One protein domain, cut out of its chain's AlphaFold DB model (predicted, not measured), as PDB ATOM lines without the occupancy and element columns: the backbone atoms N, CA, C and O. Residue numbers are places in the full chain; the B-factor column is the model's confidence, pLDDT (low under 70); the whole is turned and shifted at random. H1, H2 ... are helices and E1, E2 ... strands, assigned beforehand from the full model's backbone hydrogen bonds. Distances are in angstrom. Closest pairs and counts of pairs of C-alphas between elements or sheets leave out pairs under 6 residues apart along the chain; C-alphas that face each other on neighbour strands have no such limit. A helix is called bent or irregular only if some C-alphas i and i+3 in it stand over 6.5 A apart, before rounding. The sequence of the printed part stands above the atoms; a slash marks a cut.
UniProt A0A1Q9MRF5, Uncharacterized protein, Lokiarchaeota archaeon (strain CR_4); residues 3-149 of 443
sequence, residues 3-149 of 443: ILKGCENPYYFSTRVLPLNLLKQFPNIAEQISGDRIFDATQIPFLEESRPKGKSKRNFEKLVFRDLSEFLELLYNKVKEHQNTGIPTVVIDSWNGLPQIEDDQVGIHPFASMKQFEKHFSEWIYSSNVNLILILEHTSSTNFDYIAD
ATOM      1  N   ILE A   3     240.664 265.223 303.126       78.44
ATOM      2  CA  ILE A   3     240.951 264.918 304.537       78.44
ATOM      3  C   ILE A   3     239.750 265.141 305.477       78.44
ATOM      4  O   ILE A   3     239.640 264.462 306.490       78.44
ATOM      5  N   LEU A   4     238.826 266.044 305.127       82.25
ATOM      6  CA  LEU A   4     237.662 266.389 305.944       82.25
ATOM      7  C   LEU A   4     236.599 265.285 305.971       82.25
ATOM      8  O   LEU A   4     235.820 265.232 306.916       82.25
ATOM      9  N   LYS A   5     236.572 264.379 304.978       79.19
ATOM     10  CA  LYS A   5     235.599 263.270 304.928       79.19
ATOM     11  C   LYS A   5     235.717 262.312 306.115       79.19
ATOM     12  O   LYS A   5     234.750 261.632 306.433       79.19
ATOM     13  N   GLY A   6     236.892 262.239 306.743       75.94
ATOM     14  CA  GLY A   6     237.143 261.412 307.925       75.94
ATOM     15  C   GLY A   6     236.985 262.149 309.258       75.94
ATOM     16  O   GLY A   6     237.277 261.566 310.297       75.94
ATOM     17  N   CYS A   7     236.583 263.424 309.254       82.62
ATOM     18  CA  CYS A   7     236.512 264.246 310.461       82.62
ATOM     19  C   CYS A   7     235.085 264.279 311.027       82.62
ATOM     20  O   CYS A   7     234.151 264.651 310.324       82.62
ATOM     21  N   GLU A   8     234.912 263.972 312.315       74.69
ATOM     22  CA  GLU A   8     233.583 263.929 312.956       74.69
ATOM     23  C   GLU A   8     232.996 265.321 313.269       74.69
ATOM     24  O   GLU A   8     231.779 265.485 313.328       74.69
ATOM     25  N   ASN A   9     233.834 266.350 313.458       82.56
ATOM     26  CA  ASN A   9     233.382 267.700 313.832       82.56
ATOM     27  C   ASN A   9     234.328 268.803 313.303       82.56
ATOM     28  O   ASN A   9     235.050 269.418 314.094       82.56
ATOM     29  N   PRO A  10     234.400 269.025 311.975       88.50
ATOM     30  CA  PRO A  10     235.345 269.970 311.385       88.50
ATOM     31  C   PRO A  10     234.928 271.447 311.560       88.50
ATOM     32  O   PRO A  10     233.791 271.815 311.263       88.50
ATOM     33  N   TYR A  11     235.877 272.291 311.974       89.75
ATOM     34  CA  TYR A  11     235.820 273.759 311.980       89.75
ATOM     35  C   TYR A  11     236.856 274.267 310.990       89.75
ATOM     36  O   TYR A  11     238.041 273.978 311.148       89.75
ATOM     37  N   TYR A  12     236.432 275.008 309.973       90.50
ATOM     38  CA  TYR A  12     237.314 275.436 308.895       90.50
ATOM     39  C   TYR A  12     237.500 276.951 308.913       90.50
ATOM     40  O   TYR A  12     236.551 277.709 308.722       90.50
ATOM     41  N   PHE A  13     238.737 277.389 309.111       91.31
ATOM     42  CA  PHE A  13     239.130 278.791 309.162       91.31
ATOM     43  C   PHE A  13     239.890 279.132 307.883       91.31
ATOM     44  O   PHE A  13     241.027 278.689 307.702       91.31
ATOM     45  N   SER A  14     239.272 279.914 306.991       89.81
ATOM     46  CA  SER A  14     239.942 280.367 305.770       89.81
ATOM     47  C   SER A  14     240.577 281.735 305.978       89.81
ATOM     48  O   SER A  14     239.875 282.717 306.200       89.81
ATOM     49  N   THR A  15     241.901 281.811 305.909       87.44
ATOM     50  CA  THR A  15     242.676 283.037 306.165       87.44
ATOM     51  C   THR A  15     243.045 283.779 304.879       87.44
ATOM     52  O   THR A  15     243.396 284.956 304.918       87.44
ATOM     53  N   ARG A  16     242.940 283.119 303.716       83.00
ATOM     54  CA  ARG A  16     243.327 283.690 302.412       83.00
ATOM     55  C   ARG A  16     242.209 283.802 301.394       83.00
ATOM     56  O   ARG A  16     242.235 284.704 300.560       83.00
ATOM     57  N   VAL A  17     241.257 282.878 301.422       86.00
ATOM     58  CA  VAL A  17     240.191 282.802 300.424       86.00
ATOM     59  C   VAL A  17     238.869 283.074 301.118       86.00
ATOM     60  O   VAL A  17     238.550 282.469 302.131       86.00
ATOM     61  N   LEU A  18     238.059 283.975 300.564       86.94
ATOM     62  CA  LEU A  18     236.717 284.196 301.099       86.94
ATOM     63  C   LEU A  18     235.926 282.873 301.058       86.94
ATOM     64  O   LEU A  18     235.866 282.257 299.986       86.94
ATOM     65  N   PRO A  19     235.248 282.456 302.144       87.00
ATOM     66  CA  PRO A  19     234.491 281.200 302.182       87.00
ATOM     67  C   PRO A  19     233.489 281.019 301.032       87.00
ATOM     68  O   PRO A  19     233.294 279.917 300.524       87.00
ATOM     69  N   LEU A  20     232.893 282.116 300.553       84.62
ATOM     70  CA  LEU A  20     232.018 282.100 299.377       84.62
ATOM     71  C   LEU A  20     232.742 281.628 298.108       84.62
ATOM     72  O   LEU A  20     232.164 280.889 297.314       84.62
ATOM     73  N   ASN A  21     233.987 282.054 297.900       85.25
ATOM     74  CA  ASN A  21     234.791 281.637 296.753       85.25
ATOM     75  C   ASN A  21     235.290 280.201 296.924       85.25
ATOM     76  O   ASN A  21     235.275 279.444 295.957       85.25
ATOM     77  N   LEU A  22     235.636 279.811 298.153       83.56
ATOM     78  CA  LEU A  22     236.000 278.437 298.486       83.56
ATOM     79  C   LEU A  22     234.884 277.454 298.102       83.56
ATOM     80  O   LEU A  22     235.133 276.485 297.391       83.56
ATOM     81  N   LEU A  23     233.637 277.737 298.490       83.12
ATOM     82  CA  LEU A  23     232.493 276.882 298.155       83.12
ATOM     83  C   LEU A  23     232.114 276.905 296.672       83.12
ATOM     84  O   LEU A  23     231.536 275.939 296.183       83.12
ATOM     85  N   LYS A  24     232.423 277.984 295.942       83.88
ATOM     86  CA  LYS A  24     232.264 278.001 294.478       83.88
ATOM     87  C   LYS A  24     233.255 277.060 293.797       83.88
ATOM     88  O   LYS A  24     232.889 276.408 292.828       83.88
ATOM     89  N   GLN A  25     234.495 277.010 294.285       79.19
ATOM     90  CA  GLN A  25     235.543 276.143 293.740       79.19
ATOM     91  C   GLN A  25     235.357 274.682 294.165       79.19
ATOM     92  O   GLN A  25     235.607 273.774 293.378       79.19
ATOM     93  N   PHE A  26     234.882 274.460 295.391       80.62
ATOM     94  CA  PHE A  26     234.738 273.141 295.999       80.62
ATOM     95  C   PHE A  26     233.345 272.984 296.637       80.62
ATOM     96  O   PHE A  26     233.212 273.003 297.865       80.62
ATOM     97  N   PRO A  27     232.286 272.819 295.827       78.56
ATOM     98  CA  PRO A  27     230.910 272.755 296.327       78.56
ATOM     99  C   PRO A  27     230.679 271.591 297.301       78.56
ATOM    100  O   PRO A  27     229.933 271.742 298.269       78.56
ATOM    101  N   ASN A  28     231.395 270.478 297.117       77.12
ATOM    102  CA  ASN A  28     231.287 269.270 297.944       77.12
ATOM    103  C   ASN A  28     231.716 269.487 299.409       77.12
ATOM    104  O   ASN A  28     231.385 268.677 300.269       77.12
ATOM    105  N   ILE A  29     232.428 270.578 299.733       78.62
ATOM    106  CA  ILE A  29     232.752 270.922 301.132       78.62
ATOM    107  C   ILE A  29     231.474 271.120 301.946       78.62
ATOM    108  O   ILE A  29     231.429 270.755 303.116       78.62
ATOM    109  N   ALA A  30     230.422 271.667 301.331       74.25
ATOM    110  CA  ALA A  30     229.155 271.920 302.006       74.25
ATOM    111  C   ALA A  30     228.437 270.642 302.472       74.25
ATOM    112  O   ALA A  30     227.522 270.733 303.286       74.25
ATOM    113  N   GLU A  31     228.822 269.479 301.941       78.94
ATOM    114  CA  GLU A  31     228.329 268.171 302.380       78.94
ATOM    115  C   GLU A  31     229.089 267.663 303.616       78.94
ATOM    116  O   GLU A  31     228.575 266.831 304.354       78.94
ATOM    117  N   GLN A  32     230.307 268.166 303.846       79.50
ATOM    118  CA  GLN A  32     231.220 267.718 304.906       79.50
ATOM    119  C   GLN A  32     231.246 268.677 306.099       79.50
ATOM    120  O   GLN A  32     231.454 268.254 307.232       79.50
ATOM    121  N   ILE A  33     231.042 269.974 305.853       82.44
ATOM    122  CA  ILE A  33     231.056 271.018 306.875       82.44
ATOM    123  C   ILE A  33     229.793 271.863 306.749       82.44
ATOM    124  O   ILE A  33     229.501 272.430 305.692       82.44
ATOM    125  N   SER A  34     229.061 271.987 307.855       78.50
ATOM    126  CA  SER A  34     227.940 272.918 307.948       78.50
ATOM    127  C   SER A  34     228.434 274.368 307.855       78.50
ATOM    128  O   SER A  34     229.500 274.715 308.358       78.50
ATOM    129  N   GLY A  35     227.673 275.233 307.181       73.75
ATOM    130  CA  GLY A  35     228.117 276.595 306.854       73.75
ATOM    131  C   GLY A  35     228.406 277.490 308.066       73.75
ATOM    132  O   GLY A  35     229.180 278.431 307.936       73.75
ATOM    133  N   ASP A  36     227.829 277.184 309.228       80.00
ATOM    134  CA  ASP A  36     228.084 277.831 310.525       80.00
ATOM    135  C   ASP A  36     229.449 277.470 311.138       80.00
ATOM    136  O   ASP A  36     229.885 278.119 312.082       80.00
ATOM    137  N   ARG A  37     230.147 276.471 310.585       85.50
ATOM    138  CA  ARG A  37     231.490 276.039 311.010       85.50
ATOM    139  C   ARG A  37     232.583 276.406 310.006       85.50
ATOM    140  O   ARG A  37     233.707 275.911 310.106       85.50
ATOM    141  N   ILE A  38     232.257 277.251 309.028       88.50
ATOM    142  CA  ILE A  38     233.214 277.830 308.086       88.50
ATOM    143  C   ILE A  38     233.361 279.317 308.419       88.50
ATOM    144  O   ILE A  38     232.411 280.088 308.296       88.50
ATOM    145  N   PHE A  39     234.562 279.719 308.815       89.31
ATOM    146  CA  PHE A  39     234.865 281.073 309.267       89.31
ATOM    147  C   PHE A  39     235.702 281.820 308.232       89.31
ATOM    148  O   PHE A  39     236.670 281.285 307.681       89.31
ATOM    149  N   ASP A  40     235.330 283.075 307.981       89.31
ATOM    150  CA  ASP A  40     236.124 284.018 307.199       89.31
ATOM    151  C   ASP A  40     237.157 284.668 308.125       89.31
ATOM    152  O   ASP A  40     236.848 285.609 308.852       89.31
ATOM    153  N   ALA A  41     238.378 284.144 308.120       87.31
ATOM    154  CA  ALA A  41     239.520 284.696 308.845       87.31
ATOM    155  C   ALA A  41     240.417 285.555 307.932       87.31
ATOM    156  O   ALA A  41     241.581 285.804 308.258       87.31
ATOM    157  N   THR A  42     239.909 285.980 306.768       84.38
ATOM    158  CA  THR A  42     240.680 286.789 305.825       84.38
ATOM    159  C   THR A  42     240.846 288.221 306.330       84.38
ATOM    160  O   THR A  42     239.896 288.870 306.776       84.38
ATOM    161  N   GLN A  43     242.056 288.762 306.174       76.31
ATOM    162  CA  GLN A  43     242.359 290.169 306.485       76.31
ATOM    163  C   GLN A  43     241.996 291.124 305.339       76.31
ATOM    164  O   GLN A  43     242.418 292.277 305.301       76.31
ATOM    165  N   ILE A  44     241.198 290.651 304.378       70.81
ATOM    166  CA  ILE A  44     240.754 291.452 303.241       70.81
ATOM    167  C   ILE A  44     239.736 292.486 303.760       70.81
ATOM    168  O   ILE A  44     238.769 292.099 304.436       70.81
ATOM    169  N   PRO A  45     239.910 293.792 303.471       61.69
ATOM    170  CA  PRO A  45     238.943 294.821 303.837       61.69
ATOM    171  C   PRO A  45     237.548 294.460 303.324       61.69
ATOM    172  O   PRO A  45     237.390 293.962 302.210       61.69
ATOM    173  N   PHE A  46     236.524 294.676 304.148       56.22
ATOM    174  CA  PHE A  46     235.147 294.324 303.806       56.22
ATOM    175  C   PHE A  46     234.662 295.203 302.639       56.22
ATOM    176  O   PHE A  46     234.258 296.342 302.845       56.22
ATOM    177  N   LEU A  47     234.720 294.701 301.403       50.88
ATOM    178  CA  LEU A  47     234.126 295.378 300.248       50.88
ATOM    179  C   LEU A  47     232.616 295.101 300.249       50.88
ATOM    180  O   LEU A  47     232.173 294.012 299.871       50.88
ATOM    181  N   GLU A  48     231.816 296.081 300.679       46.28
ATOM    182  CA  GLU A  48     230.344 295.996 300.746       46.28
ATOM    183  C   GLU A  48     229.682 295.588 299.412       46.28
ATOM    184  O   GLU A  48     228.583 295.024 299.406       46.28
ATOM    185  N   GLU A  49     230.359 295.807 298.282       41.75
ATOM    186  CA  GLU A  49     229.853 295.560 296.927       41.75
ATOM    187  C   GLU A  49     229.697 294.075 296.561       41.75
ATOM    188  O   GLU A  49     229.029 293.746 295.582       41.75
ATOM    189  N   SER A  50     230.235 293.151 297.362       44.72
ATOM    190  CA  SER A  50     230.210 291.713 297.043       44.72
ATOM    191  C   SER A  50     228.956 290.974 297.527       44.72
ATOM    192  O   SER A  50     228.892 289.748 297.410       44.72
ATOM    193  N   ARG A  51     227.944 291.665 298.078       45.41
ATOM    194  CA  ARG A  51     226.674 291.024 298.473       45.41
ATOM    195  C   ARG A  51     225.938 290.494 297.233       45.41
ATOM    196  O   ARG A  51     225.435 291.300 296.448       45.41
ATOM    197  N   PRO A  52     225.737 289.169 297.081       43.00
ATOM    198  CA  PRO A  52     224.800 288.663 296.093       43.00
ATOM    199  C   PRO A  52     223.396 289.102 296.525       43.00
ATOM    200  O   PRO A  52     222.888 288.684 297.568       43.00
ATOM    201  N   LYS A  53     222.755 289.976 295.748       37.16
ATOM    202  CA  LYS A  53     221.331 290.288 295.919       37.16
ATOM    203  C   LYS A  53     220.518 289.070 295.459       37.16
ATOM    204  O   LYS A  53     220.165 288.974 294.292       37.16
ATOM    205  N   GLY A  54     220.245 288.117 296.352       37.72
ATOM    206  CA  GLY A  54     219.448 286.931 296.010       37.72
ATOM    207  C   GLY A  54     219.437 285.828 297.073       37.72
ATOM    208  O   GLY A  54     220.382 285.672 297.834       37.72
ATOM    209  N   LYS A  55     218.326 285.087 297.140       37.56
ATOM    210  CA  LYS A  55     217.835 284.248 298.253       37.56
ATOM    211  C   LYS A  55     218.606 282.935 298.515       37.56
ATOM    212  O   LYS A  55     218.045 281.859 298.352       37.56
ATOM    213  N   SER A  56     219.844 283.012 299.002       43.22
ATOM    214  CA  SER A  56     220.425 281.965 299.866       43.22
ATOM    215  C   SER A  56     221.599 282.547 300.661       43.22
ATOM    216  O   SER A  56     222.753 282.499 300.241       43.22
ATOM    217  N   LYS A  57     221.296 283.208 301.786       48.81
ATOM    218  CA  LYS A  57     222.302 283.803 302.680       48.81
ATOM    219  C   LYS A  57     222.980 282.697 303.492       48.81
ATOM    220  O   LYS A  57     222.571 282.427 304.617       48.81
ATOM    221  N   ARG A  58     224.033 282.077 302.961       54.28
ATOM    222  CA  ARG A  58     225.066 281.518 303.844       54.28
ATOM    223  C   ARG A  58     225.911 282.693 304.327       54.28
ATOM    224  O   ARG A  58     226.784 283.169 303.607       54.28
ATOM    225  N   ASN A  59     225.549 283.236 305.487       63.53
ATOM    226  CA  ASN A  59     226.362 284.231 306.173       63.53
ATOM    227  C   ASN A  59     227.497 283.476 306.867       63.53
ATOM    228  O   ASN A  59     227.249 282.802 307.860       63.53
ATOM    229  N   PHE A  60     228.708 283.566 306.325       78.31
ATOM    230  CA  PHE A  60     229.906 283.123 307.034       78.31
ATOM    231  C   PHE A  60     230.266 284.176 308.074       78.31
ATOM    232  O   PHE A  60     230.196 285.377 307.792       78.31
ATOM    233  N   GLU A  61     230.609 283.734 309.276       84.94
ATOM    234  CA  GLU A  61     231.063 284.640 310.320       84.94
ATOM    235  C   GLU A  61     232.474 285.135 309.982       84.94
ATOM    236  O   GLU A  61     233.376 284.332 309.731       84.94
ATOM    237  N   LYS A  62     232.652 286.462 309.957       85.31
ATOM    238  CA  LYS A  62     233.961 287.088 309.777       85.31
ATOM    239  C   LYS A  62     234.649 287.257 311.121       85.31
ATOM    240  O   LYS A  62     234.107 287.902 312.014       85.31
ATOM    241  N   LEU A  63     235.860 286.730 311.220       85.44
ATOM    242  CA  LEU A  63     236.741 286.892 312.363       85.44
ATOM    243  C   LEU A  63     237.657 288.082 312.105       85.44
ATOM    244  O   LEU A  63     238.443 288.089 311.159       85.44
ATOM    245  N   VAL A  64     237.532 289.102 312.948       82.12
ATOM    246  CA  VAL A  64     238.385 290.290 312.916       82.12
ATOM    247  C   VAL A  64     239.362 290.182 314.073       82.12
ATOM    248  O   VAL A  64     238.941 290.067 315.218       82.12
ATOM    249  N   PHE A  65     240.651 290.200 313.759       83.06
ATOM    250  CA  PHE A  65     241.731 290.096 314.730       83.06
ATOM    251  C   PHE A  65     242.924 290.915 314.245       83.06
ATOM    252  O   PHE A  65     243.160 291.029 313.045       83.06
ATOM    253  N   ARG A  66     243.650 291.519 315.182       74.94
ATOM    254  CA  ARG A  66     244.805 292.390 314.926       74.94
ATOM    255  C   ARG A  66     246.116 291.632 314.964       74.94
ATOM    256  O   ARG A  66     247.047 291.973 314.245       74.94
ATOM    257  N   ASP A  67     246.176 290.615 315.812       74.69
ATOM    258  CA  ASP A  67     247.359 289.808 316.030       74.69
ATOM    259  C   ASP A  67     246.997 288.333 316.232       74.69
ATOM    260  O   ASP A  67     245.832 287.920 316.249       74.69
ATOM    261  N   LEU A  68     248.044 287.525 316.346       76.38
ATOM    262  CA  LEU A  68     247.952 286.087 316.513       76.38
ATOM    263  C   LEU A  68     247.304 285.680 317.852       76.38
ATOM    264  O   LEU A  68     246.622 284.658 317.907       76.38
ATOM    265  N   SER A  69     247.469 286.468 318.918       79.19
ATOM    266  CA  SER A  69     246.888 286.161 320.234       79.19
ATOM    267  C   SER A  69     245.369 286.319 320.204       79.19
ATOM    268  O   SER A  69     244.652 285.409 320.618       79.19
ATOM    269  N   GLU A  70     244.879 287.420 319.623       84.06
ATOM    270  CA  GLU A  70     243.445 287.661 319.405       84.06
ATOM    271  C   GLU A  70     242.838 286.560 318.513       84.06
ATOM    272  O   GLU A  70     241.738 286.072 318.779       84.06
ATOM    273  N   PHE A  71     243.585 286.076 317.512       85.38
ATOM    274  CA  PHE A  71     243.163 284.928 316.705       85.38
ATOM    275  C   PHE A  71     243.002 283.637 317.527       85.38
ATOM    276  O   PHE A  71     242.000 282.938 317.354       85.38
ATOM    277  N   LEU A  72     243.933 283.311 318.434       83.06
ATOM    278  CA  LEU A  72     243.796 282.122 319.292       83.06
ATOM    279  C   LEU A  72     242.621 282.214 320.247       83.06
ATOM    280  O   LEU A  72     241.939 281.211 320.449       83.06
ATOM    281  N   GLU A  73     242.374 283.385 320.831       84.19
ATOM    282  CA  GLU A  73     241.224 283.582 321.712       84.19
ATOM    283  C   GLU A  73     239.911 283.350 320.959       84.19
ATOM    284  O   GLU A  73     239.034 282.628 321.444       84.19
ATOM    285  N   LEU A  74     239.791 283.891 319.741       87.62
ATOM    286  CA  LEU A  74     238.637 283.650 318.875       87.62
ATOM    287  C   LEU A  74     238.495 282.165 318.530       87.62
ATOM    288  O   LEU A  74     237.403 281.610 318.658       87.62
ATOM    289  N   LEU A  75     239.587 281.506 318.141       86.81
ATOM    290  CA  LEU A  75     239.591 280.084 317.808       86.81
ATOM    291  C   LEU A  75     239.164 279.232 319.010       86.81
ATOM    292  O   LEU A  75     238.301 278.364 318.873       86.81
ATOM    293  N   TYR A  76     239.699 279.516 320.200       84.12
ATOM    294  CA  TYR A  76     239.333 278.842 321.442       84.12
ATOM    295  C   TYR A  76     237.844 278.997 321.751       84.12
ATOM    296  O   TYR A  76     237.166 278.001 322.016       84.12
ATOM    297  N   ASN A  77     237.325 280.225 321.685       86.31
ATOM    298  CA  ASN A  77     235.919 280.504 321.962       86.31
ATOM    299  C   ASN A  77     235.008 279.761 320.981       86.31
ATOM    300  O   ASN A  77     234.066 279.099 321.414       86.31
ATOM    301  N   LYS A  78     235.343 279.763 319.684       85.12
ATOM    302  CA  LYS A  78     234.563 279.057 318.657       85.12
ATOM    303  C   LYS A  78     234.569 277.553 318.828       85.12
ATOM    304  O   LYS A  78     233.526 276.916 318.717       85.12
ATOM    305  N   VAL A  79     235.719 276.973 319.142       79.81
ATOM    306  CA  VAL A  79     235.797 275.535 319.398       79.81
ATOM    307  C   VAL A  79     234.999 275.182 320.659       79.81
ATOM    308  O   VAL A  79     234.237 274.217 320.648       79.81
ATOM    309  N   LYS A  80     235.109 275.983 321.727       80.06
ATOM    310  CA  LYS A  80     234.421 275.764 323.008       80.06
ATOM    311  C   LYS A  80     232.901 275.880 322.912       80.06
ATOM    312  O   LYS A  80     232.208 275.064 323.516       80.06
ATOM    313  N   GLU A  81     232.384 276.836 322.137       73.31
ATOM    314  CA  GLU A  81     230.945 277.003 321.869       73.31
ATOM    315  C   GLU A  81     230.296 275.716 321.325       73.31
ATOM    316  O   GLU A  81     229.100 275.490 321.519       73.31
ATOM    317  N   HIS A  82     231.093 274.827 320.725       66.75
ATOM    318  CA  HIS A  82     230.618 273.617 320.069       66.75
ATOM    319  C   HIS A  82     231.317 272.317 320.523       66.75
ATOM    320  O   HIS A  82     231.228 271.287 319.852       66.75
ATOM    321  N   GLN A  83     231.964 272.316 321.696       64.25
ATOM    322  CA  GLN A  83     232.626 271.127 322.265       64.25
ATOM    323  C   GLN A  83     231.655 270.007 322.696       64.25
ATOM    324  O   GLN A  83     232.074 268.867 322.885       64.25
ATOM    325  N   ASN A  84     230.352 270.287 322.805       63.94
ATOM    326  CA  ASN A  84     229.345 269.306 323.238       63.94
ATOM    327  C   ASN A  84     228.986 268.247 322.173       63.94
ATOM    328  O   ASN A  84     228.128 267.405 322.427       63.94
ATOM    329  N   THR A  85     229.606 268.278 320.987       67.25
ATOM    330  CA  THR A  85     229.265 267.399 319.851       67.25
ATOM    331  C   THR A  85     230.372 266.414 319.451       67.25
ATOM    332  O   THR A  85     230.292 265.840 318.371       67.25
ATOM    333  N   GLY A  86     231.401 266.216 320.286       75.81
ATOM    334  CA  GLY A  86     232.540 265.318 320.020       75.81
ATOM    335  C   GLY A  86     233.872 266.059 319.855       75.81
ATOM    336  O   GLY A  86     233.918 267.282 319.986       75.81
ATOM    337  N   ILE A  87     234.957 265.325 319.571       82.62
ATOM    338  CA  ILE A  87     236.311 265.893 319.433       82.62
ATOM    339  C   ILE A  87     236.356 266.804 318.192       82.62
ATOM    340  O   ILE A  87     236.222 266.314 317.066       82.62
ATOM    341  N   PRO A  88     236.521 268.129 318.351       87.44
ATOM    342  CA  PRO A  88     236.540 269.056 317.230       87.44
ATOM    343  C   PRO A  88     237.819 268.875 316.407       87.44
ATOM    344  O   PRO A  88     238.911 268.715 316.952       87.44
ATOM    345  N   THR A  89     237.683 268.925 315.082       89.56
ATOM    346  CA  THR A  89     238.818 268.988 314.157       89.56
ATOM    347  C   THR A  89     238.937 270.399 313.607       89.56
ATOM    348  O   THR A  89     238.084 270.852 312.858       89.56
ATOM    349  N   VAL A  90     239.987 271.113 313.981       90.31
ATOM    350  CA  VAL A  90     240.251 272.479 313.534       90.31
ATOM    351  C   VAL A  90     241.101 272.436 312.271       90.31
ATOM    352  O   VAL A  90     242.136 271.775 312.242       90.31
ATOM    353  N   VAL A  91     240.687 273.149 311.227       91.44
ATOM    354  CA  VAL A  91     241.431 273.295 309.973       91.44
ATOM    355  C   VAL A  91     241.753 274.761 309.744       91.44
ATOM    356  O   VAL A  91     240.846 275.589 309.709       91.44
ATOM    357  N   ILE A  92     243.037 275.079 309.570       90.69
ATOM    358  CA  ILE A  92     243.507 276.438 309.274       90.69
ATOM    359  C   ILE A  92     244.082 276.464 307.855       90.69
ATOM    360  O   ILE A  92     245.122 275.852 307.595       90.69
ATOM    361  N   ASP A  93     243.401 277.173 306.948       88.88
ATOM    362  CA  ASP A  93     243.738 277.266 305.523       88.88
ATOM    363  C   ASP A  93     243.926 278.728 305.069       88.88
ATOM    364  O   ASP A  93     242.964 279.440 304.771       88.88
ATOM    365  N   SER A  94     245.142 279.253 305.027       86.62
ATOM    366  CA  SER A  94     246.423 278.642 305.396       86.62
ATOM    367  C   SER A  94     246.991 279.275 306.664       86.62
ATOM    368  O   SER A  94     246.687 280.418 307.013       86.62
ATOM    369  N   TRP A  95     247.887 278.565 307.341       84.38
ATOM    370  CA  TRP A  95     248.637 279.120 308.468       84.38
ATOM    371  C   TRP A  95     249.429 280.376 308.069       84.38
ATOM    372  O   TRP A  95     249.482 281.359 308.801       84.38
ATOM    373  N   ASN A  96     249.979 280.380 306.852       78.75
ATOM    374  CA  ASN A  96     250.732 281.504 306.298       78.75
ATOM    375  C   ASN A  96     249.875 282.741 305.971       78.75
ATOM    376  O   ASN A  96     250.438 283.785 305.658       78.75
ATOM    377  N   GLY A  97     248.541 282.629 305.969       74.38
ATOM    378  CA  GLY A  97     247.635 283.763 305.767       74.38
ATOM    379  C   GLY A  97     247.364 284.582 307.029       74.38
ATOM    380  O   GLY A  97     246.713 285.621 306.940       74.38
ATOM    381  N   LEU A  98     247.834 284.128 308.194       76.25
ATOM    382  CA  LEU A  98     247.722 284.890 309.433       76.25
ATOM    383  C   LEU A  98     248.705 286.079 309.431       76.25
ATOM    384  O   LEU A  98     249.791 285.955 308.856       76.25
ATOM    385  N   PRO A  99     248.350 287.216 310.065       66.69
ATOM    386  CA  PRO A  99     249.223 288.377 310.183       66.69
ATOM    387  C   PRO A  99     250.575 287.960 310.754       66.69
ATOM    388  O   PRO A  99     250.661 287.452 311.874       66.69
ATOM    389  N   GLN A 100     251.631 288.171 309.976       61.53
ATOM    390  CA  GLN A 100     252.982 288.148 310.510       61.53
ATOM    391  C   GLN A 100     253.234 289.523 311.113       61.53
ATOM    392  O   GLN A 100     252.873 290.537 310.520       61.53
ATOM    393  N   ILE A 101     253.800 289.561 312.315       52.62
ATOM    394  CA  ILE A 101     254.198 290.821 312.935       52.62
ATOM    395  C   ILE A 101     255.360 291.375 312.093       52.62
ATOM    396  O   ILE A 101     256.497 290.925 312.233       52.62
ATOM    397  N   GLU A 102     255.065 292.291 311.168       41.84
ATOM    398  CA  GLU A 102     256.067 293.106 310.479       41.84
ATOM    399  C   GLU A 102     256.498 294.235 311.428       41.84
ATOM    400  O   GLU A 102     255.841 295.270 311.537       41.84
ATOM    401  N   ASP A 103     257.594 294.015 312.157       43.19
ATOM    402  CA  ASP A 103     258.259 295.048 312.959       43.19
ATOM    403  C   ASP A 103     259.124 295.926 312.044       43.19
ATOM    404  O   ASP A 103     260.342 295.770 311.955       43.19
ATOM    405  N   ASP A 104     258.504 296.893 311.373       39.25
ATOM    406  CA  ASP A 104     259.249 297.939 310.661       39.25
ATOM    407  C   ASP A 104     259.915 298.947 311.617       39.25
ATOM    408  O   ASP A 104     260.580 299.884 311.172       39.25
ATOM    409  N   GLN A 105     259.787 298.791 312.941       41.62
ATOM    410  CA  GLN A 105     260.424 299.683 313.905       41.62
ATOM    411  C   GLN A 105     260.900 298.933 315.156       41.62
ATOM    412  O   GLN A 105     260.114 298.372 315.903       41.62
ATOM    413  N   VAL A 106     262.204 299.062 315.434       41.38
ATOM    414  CA  VAL A 106     262.883 298.727 316.700       41.38
ATOM    415  C   VAL A 106     263.247 297.249 316.900       41.38
ATOM    416  O   VAL A 106     262.593 296.532 317.636       41.38
ATOM    417  N   GLY A 107     264.401 296.838 316.359       40.72
ATOM    418  CA  GLY A 107     265.429 296.041 317.063       40.72
ATOM    419  C   GLY A 107     265.081 294.691 317.718       40.72
ATOM    420  O   GLY A 107     265.963 294.105 318.345       40.72
ATOM    421  N   ILE A 108     263.861 294.176 317.594       45.62
ATOM    422  CA  ILE A 108     263.424 292.891 318.140       45.62
ATOM    423  C   ILE A 108     263.350 291.914 316.972       45.62
ATOM    424  O   ILE A 108     262.711 292.171 315.961       45.62
ATOM    425  N   HIS A 109     264.069 290.797 317.078       44.22
ATOM    426  CA  HIS A 109     264.125 289.791 316.022       44.22
ATOM    427  C   HIS A 109     262.710 289.242 315.713       44.22
ATOM    428  O   HIS A 109     262.168 288.529 316.563       44.22
ATOM    429  N   PRO A 110     262.155 289.449 314.497       48.72
ATOM    430  CA  PRO A 110     260.801 289.007 314.106       48.72
ATOM    431  C   PRO A 110     260.564 287.498 314.281       48.72
ATOM    432  O   PRO A 110     259.454 287.021 314.485       48.72
ATOM    433  N   PHE A 111     261.647 286.719 314.268       46.78
ATOM    434  CA  PHE A 111     261.635 285.277 314.494       46.78
ATOM    435  C   PHE A 111     261.298 284.860 315.936       46.78
ATOM    436  O   PHE A 111     260.941 283.702 316.157       46.78
ATOM    437  N   ALA A 112     261.446 285.741 316.929       51.06
ATOM    438  CA  ALA A 112     261.224 285.394 318.332       51.06
ATOM    439  C   ALA A 112     259.729 285.355 318.699       51.06
ATOM    440  O   ALA A 112     259.315 284.444 319.417       51.06
ATOM    441  N   SER A 113     258.919 286.285 318.178       63.34
ATOM    442  CA  SER A 113     257.484 286.400 318.489       63.34
ATOM    443  C   SER A 113     256.664 285.263 317.875       63.34
ATOM    444  O   SER A 113     255.874 284.630 318.574       63.34
ATOM    445  N   MET A 114     256.924 284.911 316.610       67.38
ATOM    446  CA  MET A 114     256.249 283.788 315.952       67.38
ATOM    447  C   MET A 114     256.579 282.452 316.625       67.38
ATOM    448  O   MET A 114     255.686 281.659 316.890       67.38
ATOM    449  N   LYS A 115     257.842 282.210 317.002       68.81
ATOM    450  CA  LYS A 115     258.213 280.983 317.730       68.81
ATOM    451  C   LYS A 115     257.543 280.881 319.101       68.81
ATOM    452  O   LYS A 115     257.147 279.789 319.500       68.81
ATOM    453  N   GLN A 116     257.428 281.994 319.829       71.75
ATOM    454  CA  GLN A 116     256.702 282.028 321.102       71.75
ATOM    455  C   GLN A 116     255.219 281.720 320.902       71.75
ATOM    456  O   GLN A 116     254.642 280.945 321.661       71.75
ATOM    457  N   PHE A 117     254.625 282.263 319.843       75.50
ATOM    458  CA  PHE A 117     253.249 281.976 319.485       75.50
ATOM    459  C   PHE A 117     253.029 280.510 319.105       75.50
ATOM    460  O   PHE A 117     252.155 279.858 319.667       75.50
ATOM    461  N   GLU A 118     253.852 279.961 318.207       77.50
ATOM    462  CA  GLU A 118     253.795 278.547 317.827       77.50
ATOM    463  C   GLU A 118     253.920 277.635 319.055       77.50
ATOM    464  O   GLU A 118     253.231 276.620 319.140       77.50
ATOM    465  N   LYS A 119     254.744 278.020 320.041       78.25
ATOM    466  CA  LYS A 119     254.862 277.316 321.321       78.25
ATOM    467  C   LYS A 119     253.569 277.382 322.142       78.25
ATOM    468  O   LYS A 119     253.080 276.331 322.544       78.25
ATOM    469  N   HIS A 120     252.997 278.565 322.372       78.38
ATOM    470  CA  HIS A 120     251.732 278.690 323.116       78.38
ATOM    471  C   HIS A 120     250.578 277.970 322.411       78.38
ATOM    472  O   HIS A 120     249.773 277.300 323.053       78.38
ATOM    473  N   PHE A 121     250.524 278.049 321.081       81.00
ATOM    474  CA  PHE A 121     249.533 277.327 320.295       81.00
ATOM    475  C   PHE A 121     249.716 275.811 320.422       81.00
ATOM    476  O   PHE A 121     248.745 275.085 320.608       81.00
ATOM    477  N   SER A 122     250.964 275.337 320.425       80.06
ATOM    478  CA  SER A 122     251.292 273.934 320.689       80.06
ATOM    479  C   SER A 122     250.834 273.477 322.076       80.06
ATOM    480  O   SER A 122     250.213 272.425 322.202       80.06
ATOM    481  N   GLU A 123     251.101 274.264 323.120       80.25
ATOM    482  CA  GLU A 123     250.653 273.982 324.492       80.25
ATOM    483  C   GLU A 123     249.121 273.933 324.593       80.25
ATOM    484  O   GLU A 123     248.564 273.059 325.263       80.25
ATOM    485  N   TRP A 124     248.425 274.822 323.879       82.38
ATOM    486  CA  TRP A 124     246.969 274.797 323.782       82.38
ATOM    487  C   TRP A 124     246.458 273.517 323.110       82.38
ATOM    488  O   TRP A 124     245.559 272.880 323.653       82.38
ATOM    489  N   ILE A 125     247.050 273.097 321.988       80.94
ATOM    490  CA  ILE A 125     246.674 271.850 321.300       80.94
ATOM    491  C   ILE A 125     246.893 270.648 322.222       80.94
ATOM    492  O   ILE A 125     246.017 269.804 322.325       80.94
ATOM    493  N   TYR A 126     248.020 270.582 322.937       77.56
ATOM    494  CA  TYR A 126     248.298 269.478 323.864       77.56
ATOM    495  C   TYR A 126     247.353 269.430 325.067       77.56
ATOM    496  O   TYR A 126     247.037 268.349 325.562       77.56
ATOM    497  N   SER A 127     246.941 270.593 325.575       79.75
ATOM    498  CA  SER A 127     246.024 270.687 326.717       79.75
ATOM    499  C   SER A 127     244.553 270.569 326.320       79.75
ATOM    500  O   SER A 127     243.703 270.330 327.180       79.75
ATOM    501  N   SER A 128     244.245 270.707 325.030       76.38
ATOM    502  CA  SER A 128     242.887 270.666 324.500       76.38
ATOM    503  C   SER A 128     242.628 269.342 323.786       76.38
ATOM    504  O   SER A 128     243.448 268.856 323.022       76.38
ATOM    505  N   ASN A 129     241.451 268.750 323.987       81.25
ATOM    506  CA  ASN A 129     241.062 267.538 323.265       81.25
ATOM    507  C   ASN A 129     240.576 267.903 321.852       81.25
ATOM    508  O   ASN A 129     239.371 267.923 321.605       81.25
ATOM    509  N   VAL A 130     241.498 268.297 320.968       85.81
ATOM    510  CA  VAL A 130     241.214 268.786 319.609       85.81
ATOM    511  C   VAL A 130     242.142 268.129 318.590       85.81
ATOM    512  O   VAL A 130     243.326 267.934 318.851       85.81
ATOM    513  N   ASN A 131     241.621 267.845 317.400       88.06
ATOM    514  CA  ASN A 131     242.443 267.481 316.248       88.06
ATOM    515  C   ASN A 131     242.775 268.749 315.460       88.06
ATOM    516  O   ASN A 131     241.911 269.609 315.292       88.06
ATOM    517  N   LEU A 132     243.992 268.864 314.935       88.62
ATOM    518  CA  LEU A 132     244.411 270.031 314.160       88.62
ATOM    519  C   LEU A 132     244.960 269.626 312.792       88.62
ATOM    520  O   LEU A 132     245.832 268.767 312.688       88.62
ATOM    521  N   ILE A 133     244.486 270.309 311.752       90.75
ATOM    522  CA  ILE A 133     245.019 270.252 310.393       90.75
ATOM    523  C   ILE A 133     245.509 271.653 310.026       90.75
ATOM    524  O   ILE A 133     244.723 272.592 309.893       90.75
ATOM    525  N   LEU A 134     246.822 271.790 309.846       89.88
ATOM    526  CA  LEU A 134     247.453 273.029 309.398       89.88
ATOM    527  C   LEU A 134     247.851 272.913 307.931       89.88
ATOM    528  O   LEU A 134     248.537 271.966 307.547       89.88
ATOM    529  N   ILE A 135     247.450 273.893 307.121       90.31
ATOM    530  CA  ILE A 135     247.891 274.007 305.730       90.31
ATOM    531  C   ILE A 135     248.998 275.056 305.664       90.31
ATOM    532  O   ILE A 135     248.784 276.232 305.959       90.31
ATOM    533  N   LEU A 136     250.190 274.600 305.288       87.62
ATOM    534  CA  LEU A 136     251.406 275.396 305.149       87.62
ATOM    535  C   LEU A 136     251.819 275.420 303.673       87.62
ATOM    536  O   LEU A 136     251.751 274.399 302.993       87.62
ATOM    537  N   GLU A 137     252.263 276.571 303.172       81.88
ATOM    538  CA  GLU A 137     252.738 276.706 301.783       81.88
ATOM    539  C   GLU A 137     254.218 276.384 301.601       81.88
ATOM    540  O   GLU A 137     254.648 276.011 300.510       81.88
ATOM    541  N   HIS A 138     255.011 276.555 302.654       73.31
ATOM    542  CA  HIS A 138     256.450 276.365 302.600       73.31
ATOM    543  C   HIS A 138     256.848 275.112 303.369       73.31
ATOM    544  O   HIS A 138     256.315 274.822 304.436       73.31
ATOM    545  N   THR A 139     257.839 274.397 302.844       61.97
ATOM    546  CA  THR A 139     258.425 273.210 303.481       61.97
ATOM    547  C   THR A 139     259.510 273.562 304.504       61.97
ATOM    548  O   THR A 139     260.308 272.704 304.870       61.97
ATOM    549  N   SER A 140     259.627 274.835 304.899       63.22
ATOM    550  CA  SER A 140     260.562 275.260 305.941       63.22
ATOM    551  C   SER A 140     260.138 274.658 307.274       63.22
ATOM    552  O   SER A 140     258.970 274.770 307.636       63.22
ATOM    553  N   SER A 141     261.086 274.071 308.006       61.91
ATOM    554  CA  SER A 141     260.815 273.463 309.310       61.91
ATOM    555  C   SER A 141     260.174 274.471 310.264       61.91
ATOM    556  O   SER A 141     260.776 275.513 310.549       61.91
ATOM    557  N   THR A 142     258.986 274.153 310.767       68.31
ATOM    558  CA  THR A 142     258.271 274.960 311.769       68.31
ATOM    559  C   THR A 142     258.352 274.293 313.143       68.31
ATOM    560  O   THR A 142     258.698 273.112 313.235       68.31
ATOM    561  N   ASN A 143     258.011 274.991 314.240       71.06
ATOM    562  CA  ASN A 143     257.890 274.293 315.531       71.06
ATOM    563  C   ASN A 143     256.771 273.233 315.510       71.06
ATOM    564  O   ASN A 143     256.810 272.288 316.303       71.06
ATOM    565  N   PHE A 144     255.818 273.341 314.575       76.12
ATOM    566  CA  PHE A 144     254.765 272.346 314.390       76.12
ATOM    567  C   PHE A 144     255.307 270.982 313.989       76.12
ATOM    568  O   PHE A 144     254.736 269.978 314.394       76.12
ATOM    569  N   ASP A 145     256.444 270.907 313.302       78.75
ATOM    570  CA  ASP A 145     257.041 269.637 312.888       78.75
ATOM    571  C   ASP A 145     257.392 268.748 314.101       78.75
ATOM    572  O   ASP A 145     257.299 267.512 314.052       78.75
ATOM    573  N   TYR A 146     257.768 269.369 315.228       76.62
ATOM    574  CA  TYR A 146     258.077 268.664 316.473       76.62
ATOM    575  C   TYR A 146     256.827 268.137 317.161       76.62
ATOM    576  O   TYR A 146     256.854 267.022 317.688       76.62
ATOM    577  N   ILE A 147     255.740 268.902 317.147       79.06
ATOM    578  CA  ILE A 147     254.521 268.540 317.872       79.06
ATOM    579  C   ILE A 147     253.577 267.677 317.039       79.06
ATOM    580  O   ILE A 147     252.909 266.816 317.602       79.06
ATOM    581  N   ALA A 148     253.613 267.813 315.714       85.12
ATOM    582  CA  ALA A 148     252.749 267.104 314.790       85.12
ATOM    583  C   ALA A 148     252.943 265.590 314.881       85.12
ATOM    584  O   ALA A 148     254.071 265.074 314.842       85.12
ATOM    585  N   ASP A 149     251.822 264.880 314.952       86.88
ATOM    586  CA  ASP A 149     251.789 263.426 314.864       86.88
ATOM    587  C   ASP A 149     251.925 262.948 313.419       86.88
ATOM    588  O   ASP A 149     252.480 261.879 313.189       86.88
TER     589      ASP A 149
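What this domain is: This is residues 3 to 149 of the 443 residues of an uncharacterized protein of Lokiarchaeota archaeon (strain CR_4) (UniProt A0A1Q9MRF5). A small, twisted sheet of four parallel strands stands in the middle of the body, with the longer helices H4 and H5 on one side of it, the short H1, H2 and H3 on the other side, and H6 out beyond the E4 edge. Residues 47 to 57 and 103 to 109 stick out from this body as two free loops, each part of a long link. The printed part has 147 residues, with six named helices and four named strands in the order H1 E1 H2 H3 E2 H4 E3 H5 E4 H6; the sheet's order is E2 E1 E3 E4. The class is mixed, helices and strands, with under half of the residues, 69 of 147, in named elements. The whole is compact, with a radius of gyration of the C-alphas of 16.2 A, and spans 52 by 37 by 28 A.

Where its parts are: H1 is residues 3 to 6, beginning at C-alpha 3 at (240.951, 264.918, 304.537); it is neither bent nor irregular, but only just, with C-alphas 3 and 6 lying 6.2 A apart. E1 is residues 10 to 14, 12.7 A long. H2, residues 19 to 25, is 9.9 A long, and H3 is residues 29 to 32. E2 is residues 38 to 40, 6.9 A long. H4, residues 68 to 81, is 20.0 A long and begins at C-alpha 68 at (247.952, 286.087, 316.513). E3 is residues 89 to 93, 12.9 A long. H5, residues 110 to 127, is the longest helix at 26.7 A; it is neither bent nor irregular, but only just, with C-alphas 110 and 113 lying 6.1 A apart. E4 is residues 131 to 135, 13.5 A long. H6, residues 144 to 147, ends at C-alpha 147 at (254.521, 268.540, 317.872).

How they stand to each other: In the sheet, inner strands E1 and E3 are parallel at 16 degrees, with N 11 and O 89 within hydrogen-bond range at 2.8 A. Edge strand E2 is parallel to E1 at 19 degrees, with N 39 and O 12 at 2.8 A. Edge strand E4 is parallel to E3 at 11 degrees, with N 133 and O 90 at 2.8 A. Residues 39 to 40 of E2 also pair, parallel, with residues 61 to 62. Two strand-helix-strand units, parallel neighbour strands with helices between, are E1, H2 H3, E2 and E3, H5, E4; E2, H4, E3 is a split one, with E1 between its strands. The three crossovers are right-handed. H4 only grazes the sheet, with residues 75 to 79; its closest C-alpha pair with E1 is Val 79 and Tyr 11, 7.6 A. H2 only grazes it with residues 19 to 22, and H1 with residues 3 to 6. H3, H5 and H6 are not on the sheet. H4 and H5 only just touch, with 3 pairs of C-alphas within 8 A, the closest those of Leu 68 and Phe 117, 7.3 A; they run the same way at a shallow tilt of 16 degrees. H5 and H6 only just touch, with 3 such pairs, the closest Ser 122 and Ile 147, 6.9 A. H1 and H3 are close but not clearly touching, the closest C-alphas being those of Lys 5 and Gln 32, 6.2 A. H2 and H4 are apart. Every O i to N i+4 pair is within hydrogen-bond range in H2 and H4, and 12 of 14 in H5; H1, H3 and H6 are too short for such a pair.

The domain as a whole: The two C-alphas farthest apart, those of Lys 55 and Gly 107, are 52.5 A apart. Without the stretches that stand free, the body spans 39 by 34 by 27 A. The printed part has no cut. The links E2 to H4, 27 residues, and E3 to H5, 16 residues, are long. The mean pLDDT of the printed part is 74.1; residues 45 to 59, 82 to 85, 99 to 115 and 139 to 142 are under 70.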